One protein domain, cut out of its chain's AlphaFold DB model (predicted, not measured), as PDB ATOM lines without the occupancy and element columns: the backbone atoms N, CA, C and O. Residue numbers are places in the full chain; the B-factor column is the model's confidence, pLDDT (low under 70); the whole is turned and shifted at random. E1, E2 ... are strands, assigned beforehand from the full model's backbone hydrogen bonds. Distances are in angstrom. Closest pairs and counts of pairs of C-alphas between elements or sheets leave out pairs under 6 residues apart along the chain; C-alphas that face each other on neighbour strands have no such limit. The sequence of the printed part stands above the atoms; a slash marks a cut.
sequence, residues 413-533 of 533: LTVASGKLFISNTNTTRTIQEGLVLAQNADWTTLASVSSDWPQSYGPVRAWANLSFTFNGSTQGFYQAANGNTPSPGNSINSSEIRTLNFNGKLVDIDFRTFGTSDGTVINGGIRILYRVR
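What this domain is: This is residues 413 to 533 of the 533 residues of a protein of Stenotrophomonas maltophilia (UniProt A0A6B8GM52). Two antiparallel sheets of four strands each lie face to face as a sandwich, their strands nearly aligned along the long axis of a rod. E2 comes near E3 along one side and E5 near E6 along the other, while residues 431 to 443 make a long loop crossing from the first sheet to the second. The printed part has 121 residues with no named helix and eight named strands, E1 to E8 in order along the chain; the class is all strand. The sheets run E2 E1 E4 E5 and E3 E8 E7 E6. The whole is compact, with a radius of gyration of the C-alphas of 15.2 A and spans of 48 by 23 by 19 A.

Where its parts are: E1, residues 413 to 422, begins at C-alpha 413 (-34.947, 0.258, -26.875), bends by 66 degrees at residue 416 and is 25.5 A long. E2, residues 427 to 430, measures 10.4 A. E3, residues 444 to 454, measures 30.6 A and bends by 55 degrees at residue 447. E4, residues 461 to 470, is 29.9 A long, and E5, residues 473 to 482, is 30.3 A long. E6, residues 492 to 502, measures 32.1 A. E7, residues 505 to 517, is the longest strand at 39.5 A. E8, residues 521 to 532, measures 36.4 A and ends at C-alpha 532 (-26.988, -2.404, -24.391).

How they stand to each other: In the first sheet, E1 and E2 form a hairpin, with N 420 and O 429 2.8 A apart. E1 and E4 are antiparallel at 172 degrees, with N 419 and O 465 2.9 A apart. E4 and E5 form a hairpin, with N 464 and O 479 2.8 A apart. In the second sheet, E3 and E8 are antiparallel at 168 degrees, with N 449 and O 526 2.9 A apart. E6, E7 and E8 form a meander, each strand the antiparallel neighbour of the one before; N 496 and O 511 are 2.9 A apart, and N 510 and O 529 are 2.8 A apart. The facing parts of the two sheets are 9.4 A apart centre to centre, and their strands stand at 15 degrees. The closest C-alphas of E2 and E3 are Arg 429 and Val 449, 6.2 A apart; those of E5 and E6 are Ser 473 and Phe 502, 6.4 A apart. E2 and E5 are apart, as are E3 and E6.

The domain as a whole: The C-alphas of Gly 472 and Gly 519, the two farthest apart, are 48.6 A from each other. The printed part has no cut and ends at residue 533, the chain's last. The link from E2 to E3 is long, with 13 residues; within it residues 436 to 437 pair antiparallel with residues 413 to 414 of E1. The mean pLDDT of the printed part is 80.8, with 13 residues under 70, among them 425 to 427 and 480 to 484.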
ATOM      1  N   LEU A 413     -35.586  -0.985 -26.465       81.25
ATOM      2  CA  LEU A 413     -34.947   0.258 -26.875       81.25
ATOM      3  C   LEU A 413     -35.443   0.530 -28.295       81.25
ATOM      4  O   LEU A 413     -35.115  -0.227 -29.204       81.25
ATOM      5  N   THR A 414     -36.265   1.549 -28.490       86.81
ATOM      6  CA  THR A 414     -36.800   1.907 -29.807       86.81
ATOM      7  C   THR A 414     -36.177   3.195 -30.298       86.81
ATOM      8  O   THR A 414     -35.980   4.117 -29.511       86.81
ATOM      9  N   VAL A 415     -35.924   3.306 -31.597       85.06
ATOM     10  CA  VAL A 415     -35.543   4.587 -32.209       85.06
ATOM     11  C   VAL A 415     -36.744   5.531 -32.153       85.06
ATOM     12  O   VAL A 415     -37.796   5.204 -32.693       85.06
ATOM     13  N   ALA A 416     -36.601   6.681 -31.502       80.75
ATOM     14  CA  ALA A 416     -37.616   7.736 -31.490       80.75
ATOM     15  C   ALA A 416     -37.418   8.699 -32.666       80.75
ATOM     16  O   ALA A 416     -38.359   9.059 -33.355       80.75
ATOM     17  N   SER A 417     -36.173   9.039 -32.978       83.50
ATOM     18  CA  SER A 417     -35.820   9.745 -34.204       83.50
ATOM     19  C   SER A 417     -34.399   9.380 -34.600       83.50
ATOM     20  O   SER A 417     -33.557   9.069 -33.755       83.50
ATOM     21  N   GLY A 418     -34.104   9.378 -35.896       82.44
ATOM     22  CA  GLY A 418     -32.748   9.099 -36.334       82.44
ATOM     23  C   GLY A 418     -32.443   9.650 -37.709       82.44
ATOM     24  O   GLY A 418     -33.090   9.294 -38.694       82.44
ATOM     25  N   LYS A 419     -31.421  10.497 -37.788       81.56
ATOM     26  CA  LYS A 419     -30.926  11.076 -39.034       81.56
ATOM     27  C   LYS A 419     -29.407  11.086 -39.032       81.56
ATOM     28  O   LYS A 419     -28.776  11.587 -38.110       81.56
ATOM     29  N   LEU A 420     -28.836  10.528 -40.088       81.75
ATOM     30  CA  LEU A 420     -27.420  10.563 -40.414       81.75
ATOM     31  C   LEU A 420     -27.244  11.446 -41.648       81.75
ATOM     32  O   LEU A 420     -28.043  11.371 -42.586       81.75
ATOM     33  N   PHE A 421     -26.186  12.241 -41.672       75.44
ATOM     34  CA  PHE A 421     -25.923  13.172 -42.759       75.44
ATOM     35  C   PHE A 421     -24.435  13.261 -43.079       75.44
ATOM     36  O   PHE A 421     -23.608  13.370 -42.176       75.44
ATOM     37  N   ILE A 422     -24.111  13.261 -44.369       71.56
ATOM     38  CA  ILE A 422     -22.783  13.572 -44.900       71.56
ATOM     39  C   ILE A 422     -22.863  14.934 -45.571       71.56
ATOM     40  O   ILE A 422     -23.462  15.073 -46.639       71.56
ATOM     41  N   SER A 423     -22.212  15.926 -44.976       64.44
ATOM     42  CA  SER A 423     -22.223  17.303 -45.465       64.44
ATOM     43  C   SER A 423     -21.405  17.488 -46.740       64.44
ATOM     44  O   SER A 423     -21.709  18.378 -47.523       64.44
ATOM     45  N   ASN A 424     -20.396  16.646 -47.001       71.94
ATOM     46  CA  ASN A 424     -19.600  16.737 -48.235       71.94
ATOM     47  C   ASN A 424     -20.458  16.585 -49.502       71.94
ATOM     48  O   ASN A 424     -20.167  17.208 -50.518       71.94
ATOM     49  N   THR A 425     -21.498  15.751 -49.440       61.09
ATOM     50  CA  THR A 425     -22.320  15.356 -50.597       61.09
ATOM     51  C   THR A 425     -23.813  15.588 -50.382       61.09
ATOM     52  O   THR A 425     -24.617  15.277 -51.257       61.09
ATOM     53  N   ASN A 426     -24.201  16.134 -49.228       66.62
ATOM     54  CA  ASN A 426     -25.589  16.259 -48.780       66.62
ATOM     55  C   ASN A 426     -26.344  14.919 -48.734       66.62
ATOM     56  O   ASN A 426     -27.568  14.872 -48.895       66.62
ATOM     57  N   THR A 427     -25.623  13.815 -48.526       64.56
ATOM     58  CA  THR A 427     -26.223  12.480 -48.468       64.56
ATOM     59  C   THR A 427     -26.836  12.271 -47.092       64.56
ATOM     60  O   THR A 427     -26.145  12.321 -46.078       64.56
ATOM     61  N   THR A 428     -28.140  12.013 -47.053       71.31
ATOM     62  CA  THR A 428     -28.891  11.795 -45.810       71.31
ATOM     63  C   THR A 428     -29.360  10.351 -45.725       71.31
ATOM     64  O   THR A 428     -29.760   9.768 -46.732       71.31
ATOM     65  N   ARG A 429     -29.387   9.792 -44.517       73.81
ATOM     66  CA  ARG A 429     -30.103   8.554 -44.209       73.81
ATOM     67  C   ARG A 429     -30.931   8.744 -42.949       73.81
ATOM     68  O   ARG A 429     -30.388   9.106 -41.910       73.81
ATOM     69  N   THR A 430     -32.225   8.473 -43.029       78.88
ATOM     70  CA  THR A 430     -33.087   8.392 -41.849       78.88
ATOM     71  C   THR A 430     -33.128   6.963 -41.322       78.88
ATOM     72  O   THR A 430     -32.908   5.995 -42.058       78.88
ATOM     73  N   ILE A 431     -33.367   6.833 -40.024       82.06
ATOM     74  CA  ILE A 431     -33.660   5.566 -39.365       82.06
ATOM     75  C   ILE A 431     -35.149   5.578 -39.055       82.06
ATOM     76  O   ILE A 431     -35.691   6.602 -38.646       82.06
ATOM     77  N   GLN A 432     -35.801   4.446 -39.293       77.88
ATOM     78  CA  GLN A 432     -37.225   4.301 -39.053       77.88
ATOM     79  C   GLN A 432     -37.549   4.543 -37.572       77.88
ATOM     80  O   GLN A 432     -36.990   3.885 -36.692       77.88
ATOM     81  N   GLU A 433     -38.467   5.472 -37.315       82.62
ATOM     82  CA  GLU A 433     -39.061   5.668 -35.996       82.62
ATOM     83  C   GLU A 433     -39.845   4.418 -35.572       82.62
ATOM     84  O   GLU A 433     -40.485   3.746 -36.386       82.62
ATOM     85  N   GLY A 434     -39.747   4.068 -34.294       74.62
ATOM     86  CA  GLY A 434     -40.307   2.841 -33.740       74.62
ATOM     87  C   GLY A 434     -39.492   1.584 -34.052       74.62
ATOM     88  O   GLY A 434     -39.906   0.495 -33.659       74.62
ATOM     89  N   LEU A 435     -38.331   1.693 -34.720       77.75
ATOM     90  CA  LEU A 435     -37.437   0.550 -34.922       77.75
ATOM     91  C   LEU A 435     -36.992  -0.001 -33.563       77.75
ATOM     92  O   LEU A 435     -36.262   0.663 -32.826       77.75
ATOM     93  N   VAL A 436     -37.423  -1.224 -33.251       83.12
ATOM     94  CA  VAL A 436     -37.042  -1.939 -32.030       83.12
ATOM     95  C   VAL A 436     -35.623  -2.475 -32.185       83.12
ATOM     96  O   VAL A 436     -35.318  -3.204 -33.131       83.12
ATOM     97  N   LEU A 437     -34.754  -2.111 -31.250       83.50
ATOM     98  CA  LEU A 437     -33.354  -2.497 -31.242       83.50
ATOM     99  C   LEU A 437     -33.126  -3.767 -30.422       83.50
ATOM    100  O   LEU A 437     -33.747  -3.987 -29.379       83.50
ATOM    101  N   ALA A 438     -32.195  -4.593 -30.896       80.88
ATOM    102  CA  ALA A 438     -31.762  -5.787 -30.190       80.88
ATOM    103  C   ALA A 438     -30.967  -5.386 -28.943       80.88
ATOM    104  O   ALA A 438     -30.087  -4.536 -28.999       80.88
ATOM    105  N   GLN A 439     -31.255  -6.000 -27.800       82.19
ATOM    106  CA  GLN A 439     -30.590  -5.656 -26.545       82.19
ATOM    107  C   GLN A 439     -29.448  -6.633 -26.273       82.19
ATOM    108  O   GLN A 439     -29.595  -7.579 -25.504       82.19
ATOM    109  N   ASN A 440     -28.325  -6.430 -26.954       80.00
ATOM    110  CA  ASN A 440     -27.121  -7.240 -26.811       80.00
ATOM    111  C   ASN A 440     -25.945  -6.408 -26.283       80.00
ATOM    112  O   ASN A 440     -25.860  -5.204 -26.516       80.00
ATOM    113  N   ALA A 441     -25.025  -7.069 -25.577       85.88
ATOM    114  CA  ALA A 441     -23.800  -6.439 -25.076       85.88
ATOM    115  C   ALA A 441     -22.735  -6.248 -26.177       85.88
ATOM    116  O   ALA A 441     -21.776  -5.494 -25.993       85.88
ATOM    117  N   ASP A 442     -22.909  -6.911 -27.322       90.62
ATOM    118  CA  ASP A 442     -22.042  -6.785 -28.488       90.62
ATOM    119  C   ASP A 442     -22.403  -5.563 -29.333       90.62
ATOM    120  O   ASP A 442     -23.565  -5.184 -29.467       90.62
ATOM    121  N   TRP A 443     -21.391  -4.960 -29.958       91.25
ATOM    122  CA  TRP A 443     -21.596  -3.837 -30.867       91.25
ATOM    123  C   TRP A 443     -22.380  -4.260 -32.109       91.25
ATOM    124  O   TRP A 443     -21.885  -5.000 -32.960       91.25
ATOM    125  N   THR A 444     -23.576  -3.705 -32.255       90.31
ATOM    126  CA  THR A 444     -24.464  -3.914 -33.396       90.31
ATOM    127  C   THR A 444     -24.497  -2.663 -34.261       90.31
ATOM    128  O   THR A 444     -24.573  -1.549 -33.755       90.31
ATOM    129  N   THR A 445     -24.446  -2.815 -35.587       90.69
ATOM    130  CA  THR A 445     -24.599  -1.661 -36.487       90.69
ATOM    131  C   THR A 445     -26.060  -1.225 -36.510       90.69
ATOM    132  O   THR A 445     -26.922  -2.000 -36.914       90.69
ATOM    133  N   LEU A 446     -26.331   0.018 -36.109       89.06
ATOM    134  CA  LEU A 446     -27.659   0.626 -36.200       89.06
ATOM    135  C   LEU A 446     -27.928   1.115 -37.625       89.06
ATOM    136  O   LEU A 446     -28.918   0.755 -38.255       89.06
ATOM    137  N   ALA A 447     -27.028   1.953 -38.136       88.88
ATOM    138  CA  ALA A 447     -27.143   2.543 -39.460       88.88
ATOM    139  C   ALA A 447     -25.782   3.020 -39.964       88.88
ATOM    140  O   ALA A 447     -24.872   3.310 -39.189       88.88
ATOM    141  N   SER A 448     -25.657   3.154 -41.280       88.56
ATOM    142  CA  SER A 448     -24.510   3.802 -41.906       88.56
ATOM    143  C   SER A 448     -24.924   4.561 -43.151       88.56
ATOM    144  O   SER A 448     -25.831   4.146 -43.872       88.56
ATOM    145  N   VAL A 449     -24.228   5.643 -43.448       83.75
ATOM    146  CA  VAL A 449     -24.332   6.343 -44.724       83.75
ATOM    147  C   VAL A 449     -22.921   6.588 -45.232       83.75
ATOM    148  O   VAL A 449     -22.017   6.872 -44.447       83.75
ATOM    149  N   SER A 450     -22.725   6.431 -46.534       85.75
ATOM    150  CA  SER A 450     -21.457   6.674 -47.217       85.75
ATOM    151  C   SER A 450     -21.718   7.334 -48.558       85.75
ATOM    152  O   SER A 450     -22.797   7.178 -49.132       85.75
ATOM    153  N   SER A 451     -20.729   8.064 -49.050       79.62
ATOM    154  CA  SER A 451     -20.744   8.663 -50.376       79.62
ATOM    155  C   SER A 451     -19.318   8.836 -50.882       79.62
ATOM    156  O   SER A 451     -18.368   8.806 -50.098       79.62
ATOM    157  N   ASP A 452     -19.203   9.070 -52.183       84.19
ATOM    158  CA  ASP A 452     -17.949   9.436 -52.830       84.19
ATOM    159  C   ASP A 452     -17.920  10.937 -53.124       84.19
ATOM    160  O   ASP A 452     -18.947  11.522 -53.484       84.19
ATOM    161  N   TRP A 453     -16.755  11.571 -52.977       75.88
ATOM    162  CA  TRP A 453     -16.543  12.970 -53.363       75.88
ATOM    163  C   TRP A 453     -15.108  13.250 -53.824       75.88
ATOM    164  O   TRP A 453     -14.188  12.520 -53.456       75.88
ATOM    165  N   PRO A 454     -14.874  14.320 -54.608       74.31
ATOM    166  CA  PRO A 454     -13.526  14.706 -55.020       74.31
ATOM    167  C   PRO A 454     -12.633  15.034 -53.819       74.31
ATOM    168  O   PRO A 454     -13.075  15.706 -52.887       74.31
ATOM    169  N   GLN A 455     -11.350  14.664 -53.863       75.12
ATOM    170  CA  GLN A 455     -10.411  14.918 -52.759       75.12
ATOM    171  C   GLN A 455     -10.290  16.411 -52.389       75.12
ATOM    172  O   GLN A 455     -10.013  16.751 -51.239       75.12
ATOM    173  N   SER A 456     -10.587  17.314 -53.330       68.00
ATOM    174  CA  SER A 456     -10.636  18.765 -53.106       68.00
ATOM    175  C   SER A 456     -11.705  19.222 -52.106       68.00
ATOM    176  O   SER A 456     -11.596  20.324 -51.572       68.00
ATOM    177  N   TYR A 457     -12.724  18.404 -51.816       66.44
ATOM    178  CA  TYR A 457     -13.766  18.729 -50.830       66.44
ATOM    179  C   TYR A 457     -13.278  18.518 -49.385       66.44
ATOM    180  O   TYR A 457     -13.948  18.931 -48.437       66.44
ATOM    181  N   GLY A 458     -12.095  17.922 -49.210       73.56
ATOM    182  CA  GLY A 458     -11.417  17.818 -47.927       73.56
ATOM    183  C   GLY A 458     -11.971  16.705 -47.025       73.56
ATOM    184  O   GLY A 458     -12.352  15.640 -47.517       73.56
ATOM    185  N   PRO A 459     -11.931  16.889 -45.692       70.50
ATOM    186  CA  PRO A 459     -12.195  15.824 -44.728       70.50
ATOM    187  C   PRO A 459     -13.646  15.345 -44.725       70.50
ATOM    188  O   PRO A 459     -14.544  16.051 -45.184       70.50
ATOM    189  N   VAL A 460     -13.874  14.167 -44.136       67.19
ATOM    190  CA  VAL A 460     -15.230  13.687 -43.836       67.19
ATOM    191  C   VAL A 460     -15.888  14.656 -42.854       67.19
ATOM    192  O   VAL A 460     -15.409  14.840 -41.732       67.19
ATOM    193  N   ARG A 461     -16.989  15.266 -43.294       71.81
ATOM    194  CA  ARG A 461     -17.879  16.118 -42.505       71.81
ATOM    195  C   ARG A 461     -19.232  15.447 -42.447       71.81
ATOM    196  O   ARG A 461     -19.919  15.318 -43.462       71.81
ATOM    197  N   ALA A 462     -19.599  14.997 -41.262       70.94
ATOM    198  CA  ALA A 462     -20.828  14.260 -41.076       70.94
ATOM    199  C   ALA A 462     -21.370  14.474 -39.674       70.94
ATOM    200  O   ALA A 462     -20.618  14.759 -38.741       70.94
ATOM    201  N   TRP A 463     -22.676  14.323 -39.530       75.62
ATOM    202  CA  TRP A 463     -23.337  14.414 -38.241       75.62
ATOM    203  C   TRP A 463     -24.457  13.387 -38.131       75.62
ATOM    204  O   TRP A 463     -24.973  12.879 -39.131       75.62
ATOM    205  N   ALA A 464     -24.810  13.067 -36.895       78.38
ATOM    206  CA  ALA A 464     -25.941  12.230 -36.560       78.38
ATOM    207  C   ALA A 464     -26.768  12.907 -35.468       78.38
ATOM    208  O   ALA A 464     -26.217  13.429 -34.500       78.38
ATOM    209  N   ASN A 465     -28.085  12.884 -35.637       79.62
ATOM    210  CA  ASN A 465     -29.054  13.230 -34.609       79.62
ATOM    211  C   ASN A 465     -29.909  11.991 -34.356       79.62
ATOM    212  O   ASN A 465     -30.621  11.547 -35.262       79.62
ATOM    213  N   LEU A 466     -29.771  11.398 -33.176       83.69
ATOM    214  CA  LEU A 466     -30.425  10.148 -32.812       83.69
ATOM    215  C   LEU A 466     -31.097  10.302 -31.458       83.69
ATOM    216  O   LEU A 466     -30.472  10.773 -30.512       83.69
ATOM    217  N   SER A 467     -32.324   9.820 -31.340       85.75
ATOM    218  CA  SER A 467     -33.008   9.660 -30.066       85.75
ATOM    219  C   SER A 467     -33.601   8.267 -29.950       85.75
ATOM    220  O   SER A 467     -34.009   7.642 -30.934       85.75
ATOM    221  N   PHE A 468     -33.624   7.763 -28.726       87.00
ATOM    222  CA  PHE A 468     -34.129   6.448 -28.389       87.00
ATOM    223  C   PHE A 468     -35.071   6.567 -27.212       87.00
ATOM    224  O   PHE A 468     -34.856   7.376 -26.315       87.00
ATOM    225  N   THR A 469     -36.091   5.725 -27.209       82.06
ATOM    226  CA  THR A 469     -37.009   5.576 -26.089       82.06
ATOM    227  C   THR A 469     -36.834   4.195 -25.490       82.06
ATOM    228  O   THR A 469     -36.784   3.200 -26.210       82.06
ATOM    229  N   PHE A 470     -36.741   4.132 -24.168       81.31
ATOM    230  CA  PHE A 470     -36.768   2.895 -23.405       81.31
ATOM    231  C   PHE A 470     -37.712   3.073 -22.214       81.31
ATOM    232  O   PHE A 470     -37.521   3.979 -21.404       81.31
ATOM    233  N   ASN A 471     -38.742   2.226 -22.114       71.62
ATOM    234  CA  ASN A 471     -39.742   2.254 -21.036       71.62
ATOM    235  C   ASN A 471     -40.316   3.662 -20.754       71.62
ATOM    236  O   ASN A 471     -40.451   4.074 -19.605       71.62
ATOM    237  N   GLY A 472     -40.620   4.419 -21.816       68.50
ATOM    238  CA  GLY A 472     -41.184   5.774 -21.730       68.50
ATOM    239  C   GLY A 472     -40.178   6.891 -21.428       68.50
ATOM    240  O   GLY A 472     -40.559   8.055 -21.445       68.50
ATOM    241  N   SER A 473     -38.902   6.569 -21.191       72.94
ATOM    242  CA  SER A 473     -37.824   7.556 -21.098       72.94
ATOM    243  C   SER A 473     -37.161   7.722 -22.459       72.94
ATOM    244  O   SER A 473     -36.662   6.747 -23.024       72.94
ATOM    245  N   THR A 474     -37.150   8.946 -22.982       81.88
ATOM    246  CA  THR A 474     -36.492   9.289 -24.244       81.88
ATOM    247  C   THR A 474     -35.178  10.003 -23.963       81.88
ATOM    248  O   THR A 474     -35.134  10.945 -23.180       81.88
ATOM    249  N   GLN A 475     -34.101   9.558 -24.604       80.94
ATOM    250  CA  GLN A 475     -32.820  10.258 -24.608       80.94
ATOM    251  C   GLN A 475     -32.241  10.263 -26.008       80.94
ATOM    252  O   GLN A 475     -32.366   9.291 -26.753       80.94
ATOM    253  N   GLY A 476     -31.575  11.353 -26.357       82.44
ATOM    254  CA  GLY A 476     -30.922  11.491 -27.642       82.44
ATOM    255  C   GLY A 476     -29.558  12.131 -27.541       82.44
ATOM    256  O   GLY A 476     -29.125  12.598 -26.488       82.44
ATOM    257  N   PHE A 477     -28.868  12.128 -28.667       72.94
ATOM    258  CA  PHE A 477     -27.620  12.830 -28.829       72.94
ATOM    259  C   PHE A 477     -27.515  13.390 -30.243       72.94
ATOM    260  O   PHE A 477     -27.947  12.787 -31.229       72.94
ATOM    261  N   TYR A 478     -26.878  14.550 -30.310       75.75
ATOM    262  CA  TYR A 478     -26.337  15.110 -31.529       75.75
ATOM    263  C   TYR A 478     -24.822  14.921 -31.497       75.75
ATOM    264  O   TYR A 478     -24.175  15.222 -30.491       75.75
ATOM    265  N   GLN A 479     -24.261  14.412 -32.589       73.44
ATOM    266  CA  GLN A 479     -22.819  14.305 -32.761       73.44
ATOM    267  C   GLN A 479     -22.437  14.801 -34.145       73.44
ATOM    268  O   GLN A 479     -22.971  14.326 -35.146       73.44
ATOM    269  N   ALA A 480     -21.479  15.719 -34.198       67.62
ATOM    270  CA  ALA A 480     -20.853  16.166 -35.431       67.62
ATOM    271  C   ALA A 480     -19.383  15.753 -35.442       67.62
ATOM    272  O   ALA A 480     -18.709  15.763 -34.415       67.62
ATOM    273  N   ALA A 481     -18.881  15.414 -36.624       61.56
ATOM    274  CA  ALA A 481     -17.508  14.998 -36.822       61.56
ATOM    275  C   ALA A 481     -16.822  15.879 -37.850       61.56
ATOM    276  O   ALA A 481     -17.213  15.927 -39.019       61.56
ATOM    277  N   ASN A 482     -15.761  16.538 -37.396       56.91
ATOM    278  CA  ASN A 482     -14.816  17.254 -38.236       56.91
ATOM    279  C   ASN A 482     -13.540  16.408 -38.307       56.91
ATOM    280  O   ASN A 482     -12.651  16.547 -37.472       56.91
ATOM    281  N   GLY A 483     -13.503  15.450 -39.237       59.38
ATOM    282  CA  GLY A 483     -12.380  14.519 -39.366       59.38
ATOM    283  C   GLY A 483     -11.152  15.112 -40.068       59.38
ATOM    284  O   GLY A 483     -11.143  16.266 -40.491       59.38
ATOM    285  N   ASN A 484     -10.129  14.271 -40.251       64.81
ATOM    286  CA  ASN A 484      -8.992  14.537 -41.141       64.81
ATOM    287  C   ASN A 484      -9.309  14.094 -42.580       64.81
ATOM    288  O   ASN A 484     -10.201  13.275 -42.808       64.81
ATOM    289  N   THR A 485      -8.590  14.628 -43.570       72.25
ATOM    290  CA  THR A 485      -8.730  14.203 -44.972       72.25
ATOM    291  C   THR A 485      -8.009  12.869 -45.185       72.25
ATOM    292  O   THR A 485      -6.805  12.805 -44.930       72.25
ATOM    293  N   PRO A 486      -8.698  11.802 -45.639       77.38
ATOM    294  CA  PRO A 486      -8.025  10.562 -46.001       77.38
ATOM    295  C   PRO A 486      -7.046  10.813 -47.152       77.38
ATOM    296  O   PRO A 486      -7.309  11.622 -48.043       77.38
ATOM    297  N   SER A 487      -5.921  10.109 -47.136       79.88
ATOM    298  CA  SER A 487      -4.913  10.168 -48.199       79.88
ATOM    299  C   SER A 487      -4.613   8.761 -48.720       79.88
ATOM    300  O   SER A 487      -4.936   7.785 -48.036       79.88
ATOM    301  N   PRO A 488      -4.026   8.622 -49.922       84.25
ATOM    302  CA  PRO A 488      -3.633   7.319 -50.448       84.25
ATOM    303  C   PRO A 488      -2.796   6.536 -49.434       84.25
ATOM    304  O   PRO A 488      -1.783   7.028 -48.941       84.25
ATOM    305  N   GLY A 489      -3.248   5.330 -49.089       79.88
ATOM    306  CA  GLY A 489      -2.596   4.476 -48.091       79.88
ATOM    307  C   GLY A 489      -2.881   4.823 -46.622       79.88
ATOM    308  O   GLY A 489      -2.529   4.028 -45.757       79.88
ATOM    309  N   ASN A 490      -3.564   5.937 -46.323       81.00
ATOM    310  CA  ASN A 490      -3.939   6.339 -44.962       81.00
ATOM    311  C   ASN A 490      -5.454   6.569 -44.859       81.00
ATOM    312  O   ASN A 490      -5.971   7.662 -45.128       81.00
ATOM    313  N   SER A 491      -6.172   5.525 -44.446       84.00
ATOM    314  CA  SER A 491      -7.600   5.604 -44.136       84.00
ATOM    315  C   SER A 491      -7.847   6.347 -42.829       84.00
ATOM    316  O   SER A 491      -7.061   6.228 -41.888       84.00
ATOM    317  N   ILE A 492      -8.991   7.014 -42.723       80.19
ATOM    318  CA  ILE A 492      -9.471   7.529 -41.442       80.19
ATOM    319  C   ILE A 492     -10.472   6.551 -40.826       80.19
ATOM    320  O   ILE A 492     -11.301   5.969 -41.530       80.19
ATOM    321  N   ASN A 493     -10.393   6.388 -39.508       83.06
ATOM    322  CA  ASN A 493     -11.364   5.658 -38.703       83.06
ATOM    323  C   ASN A 493     -11.386   6.288 -37.305       83.06
ATOM    324  O   ASN A 493     -10.519   5.996 -36.484       83.06
ATOM    325  N   SER A 494     -12.312   7.219 -37.078       83.50
ATOM    326  CA  SER A 494     -12.491   7.867 -35.774       83.50
ATOM    327  C   SER A 494     -13.732   7.305 -35.105       83.50
ATOM    328  O   SER A 494     -14.739   7.097 -35.781       83.50
ATOM    329  N   SER A 495     -13.653   7.070 -33.800       87.50
ATOM    330  CA  SER A 495     -14.723   6.519 -32.974       87.50
ATOM    331  C   SER A 495     -14.928   7.415 -31.763       87.50
ATOM    332  O   SER A 495     -13.965   7.819 -31.111       87.50
ATOM    333  N   GLU A 496     -16.187   7.714 -31.474       87.38
ATOM    334  CA  GLU A 496     -16.602   8.469 -30.303       87.38
ATOM    335  C   GLU A 496     -17.796   7.770 -29.661       87.38
ATOM    336  O   GLU A 496     -18.840   7.586 -30.287       87.38
ATOM    337  N   ILE A 497     -17.630   7.354 -28.406       89.88
ATOM    338  CA  ILE A 497     -18.637   6.577 -27.688       89.88
ATOM    339  C   ILE A 497     -19.385   7.483 -26.714       89.88
ATOM    340  O   ILE A 497     -18.779   8.169 -25.892       89.88
ATOM    341  N   ARG A 498     -20.713   7.441 -26.773       87.75
ATOM    342  CA  ARG A 498     -21.633   8.113 -25.853       87.75
ATOM    343  C   ARG A 498     -22.452   7.065 -25.115       87.75
ATOM    344  O   ARG A 498     -22.915   6.110 -25.727       87.75
ATOM    345  N   THR A 499     -22.656   7.251 -23.818       91.00
ATOM    346  CA  THR A 499     -23.513   6.369 -23.018       91.00
ATOM    347  C   THR A 499     -24.788   7.112 -22.646       91.00
ATOM    348  O   THR A 499     -24.726   8.164 -22.013       91.00
ATOM    349  N   LEU A 500     -25.933   6.553 -23.025       87.25
ATOM    350  CA  LEU A 500     -27.258   6.986 -22.589       87.25
ATOM    351  C   LEU A 500     -27.691   6.123 -21.401       87.25
ATOM    352  O   LEU A 500     -27.485   4.909 -21.413       87.25
ATOM    353  N   ASN A 501     -28.279   6.734 -20.376       85.44
ATOM    354  CA  ASN A 501     -28.712   6.028 -19.170       85.44
ATOM    355  C   ASN A 501     -30.227   6.124 -19.015       85.44
ATOM    356  O   ASN A 501     -30.749   7.155 -18.596       85.44
ATOM    357  N   PHE A 502     -30.916   5.026 -19.299       82.12
ATOM    358  CA  PHE A 502     -32.357   4.890 -19.138       82.12
ATOM    359  C   PHE A 502     -32.664   4.256 -17.779       82.12
ATOM    360  O   PHE A 502     -32.959   3.064 -17.692       82.12
ATOM    361  N   ASN A 503     -32.560   5.048 -16.709       75.25
ATOM    362  CA  ASN A 503     -32.898   4.642 -15.337       75.25
ATOM    363  C   ASN A 503     -32.211   3.336 -14.885       75.25
ATOM    364  O   ASN A 503     -32.850   2.431 -14.352       75.25
ATOM    365  N   GLY A 504     -30.900   3.235 -15.112       74.00
ATOM    366  CA  GLY A 504     -30.076   2.084 -14.727       74.00
ATOM    367  C   GLY A 504     -29.740   1.144 -15.882       74.00
ATOM    368  O   GLY A 504     -28.842   0.320 -15.737       74.00
ATOM    369  N   LYS A 505     -30.396   1.300 -17.037       80.62
ATOM    370  CA  LYS A 505     -30.033   0.600 -18.270       80.62
ATOM    371  C   LYS A 505     -29.130   1.465 -19.133       80.62
ATOM    372  O   LYS A 505     -29.523   2.567 -19.522       80.62
ATOM    373  N   LEU A 506     -27.935   0.974 -19.441       87.75
ATOM    374  CA  LEU A 506     -26.942   1.749 -20.172       87.75
ATOM    375  C   LEU A 506     -26.967   1.360 -21.647       87.75
ATOM    376  O   LEU A 506     -26.904   0.190 -22.004       87.75
ATOM    377  N   VAL A 507     -27.035   2.346 -22.525       89.75
ATOM    378  CA  VAL A 507     -26.923   2.141 -23.969       89.75
ATOM    379  C   VAL A 507     -25.690   2.886 -24.426       89.75
ATOM    380  O   VAL A 507     -25.659   4.113 -24.389       89.75
ATOM    381  N   ASP A 508     -24.666   2.150 -24.842       92.62
ATOM    382  CA  ASP A 508     -23.509   2.770 -25.474       92.62
ATOM    383  C   ASP A 508     -23.775   2.911 -26.964       92.62
ATOM    384  O   ASP A 508     -24.262   1.986 -27.619       92.62
ATOM    385  N   ILE A 509     -23.399   4.057 -27.504       91.56
ATOM    386  CA  ILE A 509     -23.530   4.388 -28.910       91.56
ATOM    387  C   ILE A 509     -22.178   4.860 -29.400       91.56
ATOM    388  O   ILE A 509     -21.610   5.801 -28.863       91.56
ATOM    389  N   ASP A 510     -21.664   4.183 -30.413       91.94
ATOM    390  CA  ASP A 510     -20.391   4.478 -31.044       91.94
ATOM    391  C   ASP A 510     -20.654   5.162 -32.377       91.94
ATOM    392  O   ASP A 510     -21.150   4.566 -33.341       91.94
ATOM    393  N   PHE A 511     -20.342   6.448 -32.401       89.25
ATOM    394  CA  PHE A 511     -20.332   7.253 -33.596       89.25
ATOM    395  C   PHE A 511     -18.977   7.069 -34.289       89.25
ATOM    396  O   PHE A 511     -17.941   7.493 -33.775       89.25
ATOM    397  N   ARG A 512     -18.974   6.456 -35.480       89.12
ATOM    398  CA  ARG A 512     -17.756   6.246 -36.273       89.12
ATOM    399  C   ARG A 512     -17.768   7.016 -37.578       89.12
ATOM    400  O   ARG A 512     -18.679   6.839 -38.383       89.12
ATOM    401  N   THR A 513     -16.711   7.779 -37.842       87.31
ATOM    402  CA  THR A 513     -16.393   8.245 -39.205       87.31
ATOM    403  C   THR A 513     -15.368   7.326 -39.836       87.31
ATOM    404  O   THR A 513     -14.429   6.882 -39.177       87.31
ATOM    405  N   PHE A 514     -15.526   7.068 -41.128       87.81
ATOM    406  CA  PHE A 514     -14.576   6.282 -41.901       87.81
ATOM    407  C   PHE A 514     -14.339   6.919 -43.265       87.81
ATOM    408  O   PHE A 514     -15.206   7.615 -43.798       87.81
ATOM    409  N   GLY A 515     -13.172   6.662 -43.845       87.44
ATOM    410  CA  GLY A 515     -12.915   7.054 -45.220       87.44
ATOM    411  C   GLY A 515     -11.589   6.558 -45.769       87.44
ATOM    412  O   GLY A 515     -10.618   6.376 -45.034       87.44
ATOM    413  N   THR A 516     -11.558   6.359 -47.079       89.62
ATOM    414  CA  THR A 516     -10.384   5.977 -47.869       89.62
ATOM    415  C   THR A 516     -10.244   6.930 -49.051       89.62
ATOM    416  O   THR A 516     -11.219   7.567 -49.449       89.62
ATOM    417  N   SER A 517      -9.034   7.067 -49.595       88.38
ATOM    418  CA  SER A 517      -8.796   7.871 -50.794       88.38
ATOM    419  C   SER A 517      -7.842   7.162 -51.745       88.38
ATOM    420  O   SER A 517      -6.889   6.523 -51.297       88.38
ATOM    421  N   ASP A 518      -8.087   7.309 -53.044       90.69
ATOM    422  CA  ASP A 518      -7.199   6.857 -54.123       90.69
ATOM    423  C   ASP A 518      -6.292   7.976 -54.674       90.69
ATOM    424  O   ASP A 518      -5.487   7.737 -55.570       90.69
ATOM    425  N   GLY A 519      -6.393   9.194 -54.128       81.69
ATOM    426  CA  GLY A 519      -5.650  10.370 -54.595       81.69
ATOM    427  C   GLY A 519      -6.445  11.276 -55.541       81.69
ATOM    428  O   GLY A 519      -5.937  12.308 -55.977       81.69
ATOM    429  N   THR A 520      -7.687  10.910 -55.857       80.12
ATOM    430  CA  THR A 520      -8.608  11.713 -56.673       80.12
ATOM    431  C   THR A 520      -9.997  11.795 -56.050       80.12
ATOM    432  O   THR A 520     -10.599  12.873 -55.996       80.12
ATOM    433  N   VAL A 521     -10.478  10.681 -55.508       82.00
ATOM    434  CA  VAL A 521     -11.778  10.523 -54.867       82.00
ATOM    435  C   VAL A 521     -11.565  10.073 -53.426       82.00
ATOM    436  O   VAL A 521     -10.608   9.371 -53.082       82.00
ATOM    437  N   ILE A 522     -12.454  10.530 -52.555       82.06
ATOM    438  CA  ILE A 522     -12.626  10.034 -51.198       82.06
ATOM    439  C   ILE A 522     -13.921   9.230 -51.171       82.06
ATOM    440  O   ILE A 522     -14.975   9.776 -51.487       82.06
ATOM    441  N   ASN A 523     -13.840   7.973 -50.741       89.06
ATOM    442  CA  ASN A 523     -14.996   7.201 -50.294       89.06
ATOM    443  C   ASN A 523     -15.064   7.328 -48.776       89.06
ATOM    444  O   ASN A 523     -14.152   6.869 -48.083       89.06
ATOM    445  N   GLY A 524     -16.099   7.976 -48.251       85.75
ATOM    446  CA  GLY A 524     -16.205   8.231 -46.819       85.75
ATOM    447  C   GLY A 524     -17.634   8.235 -46.309       85.75
ATOM    448  O   GLY A 524     -18.604   8.245 -47.068       85.75
ATOM    449  N   GLY A 525     -17.776   8.205 -44.989       85.25
ATOM    450  CA  GLY A 525     -19.089   8.148 -44.375       85.25
ATOM    451  C   GLY A 525     -19.080   8.088 -42.862       85.25
ATOM    452  O   GLY A 525     -18.046   8.234 -42.204       85.25
ATOM    453  N   ILE A 526     -20.276   7.855 -42.331       87.06
ATOM    454  CA  ILE A 526     -20.511   7.610 -40.913       87.06
ATOM    455  C   ILE A 526     -21.256   6.307 -40.693       87.06
ATOM    456  O   ILE A 526     -22.100   5.888 -41.490       87.06
ATOM    457  N   ARG A 527     -20.941   5.665 -39.576       90.75
ATOM    458  CA  ARG A 527     -21.603   4.470 -39.075       90.75
ATOM    459  C   ARG A 527     -21.911   4.672 -37.605       90.75
ATOM    460  O   ARG A 527     -21.040   5.076 -36.846       90.75
ATOM    461  N   ILE A 528     -23.131   4.336 -37.223       92.81
ATOM    462  CA  ILE A 528     -23.540   4.269 -35.830       92.81
ATOM    463  C   ILE A 528     -23.595   2.806 -35.426       92.81
ATOM    464  O   ILE A 528     -24.285   2.005 -36.069       92.81
ATOM    465  N   LEU A 529     -22.875   2.470 -34.365       92.88
ATOM    466  CA  LEU A 529     -23.025   1.203 -33.668       92.88
ATOM    467  C   LEU A 529     -23.638   1.454 -32.296       92.88
ATOM    468  O   LEU A 529     -23.502   2.538 -31.739       92.88
ATOM    469  N   TYR A 530     -24.313   0.456 -31.753       92.56
ATOM    470  CA  TYR A 530     -24.874   0.510 -30.414       92.56
ATOM    471  C   TYR A 530     -24.685  -0.825 -29.707       92.56
ATOM    472  O   TYR A 530     -24.508  -1.859 -30.355       92.56
ATOM    473  N   ARG A 531     -24.731  -0.792 -28.382       92.19
ATOM    474  CA  ARG A 531     -24.863  -1.970 -27.527       92.19
ATOM    475  C   ARG A 531     -25.601  -1.588 -26.254       92.19
ATOM    476  O   ARG A 531     -25.577  -0.431 -25.833       92.19
ATOM    477  N   VAL A 532     -26.228  -2.566 -25.629       87.88
ATOM    478  CA  VAL A 532     -26.988  -2.404 -24.391       87.88
ATOM    479  C   VAL A 532     -26.243  -3.125 -23.268       87.88
ATOM    480  O   VAL A 532     -25.872  -4.288 -23.421       87.88
ATOM    481  N   ARG A 533     -25.991  -2.414 -22.168       82.75
ATOM    482  CA  ARG A 533     -25.273  -2.875 -20.975       82.75
ATOM    483  C   ARG A 533     -26.161  -2.881 -19.741       82.75
ATOM    484  O   ARG A 533     -27.021  -1.974 -19.608       82.75
TER     485      ARG A 533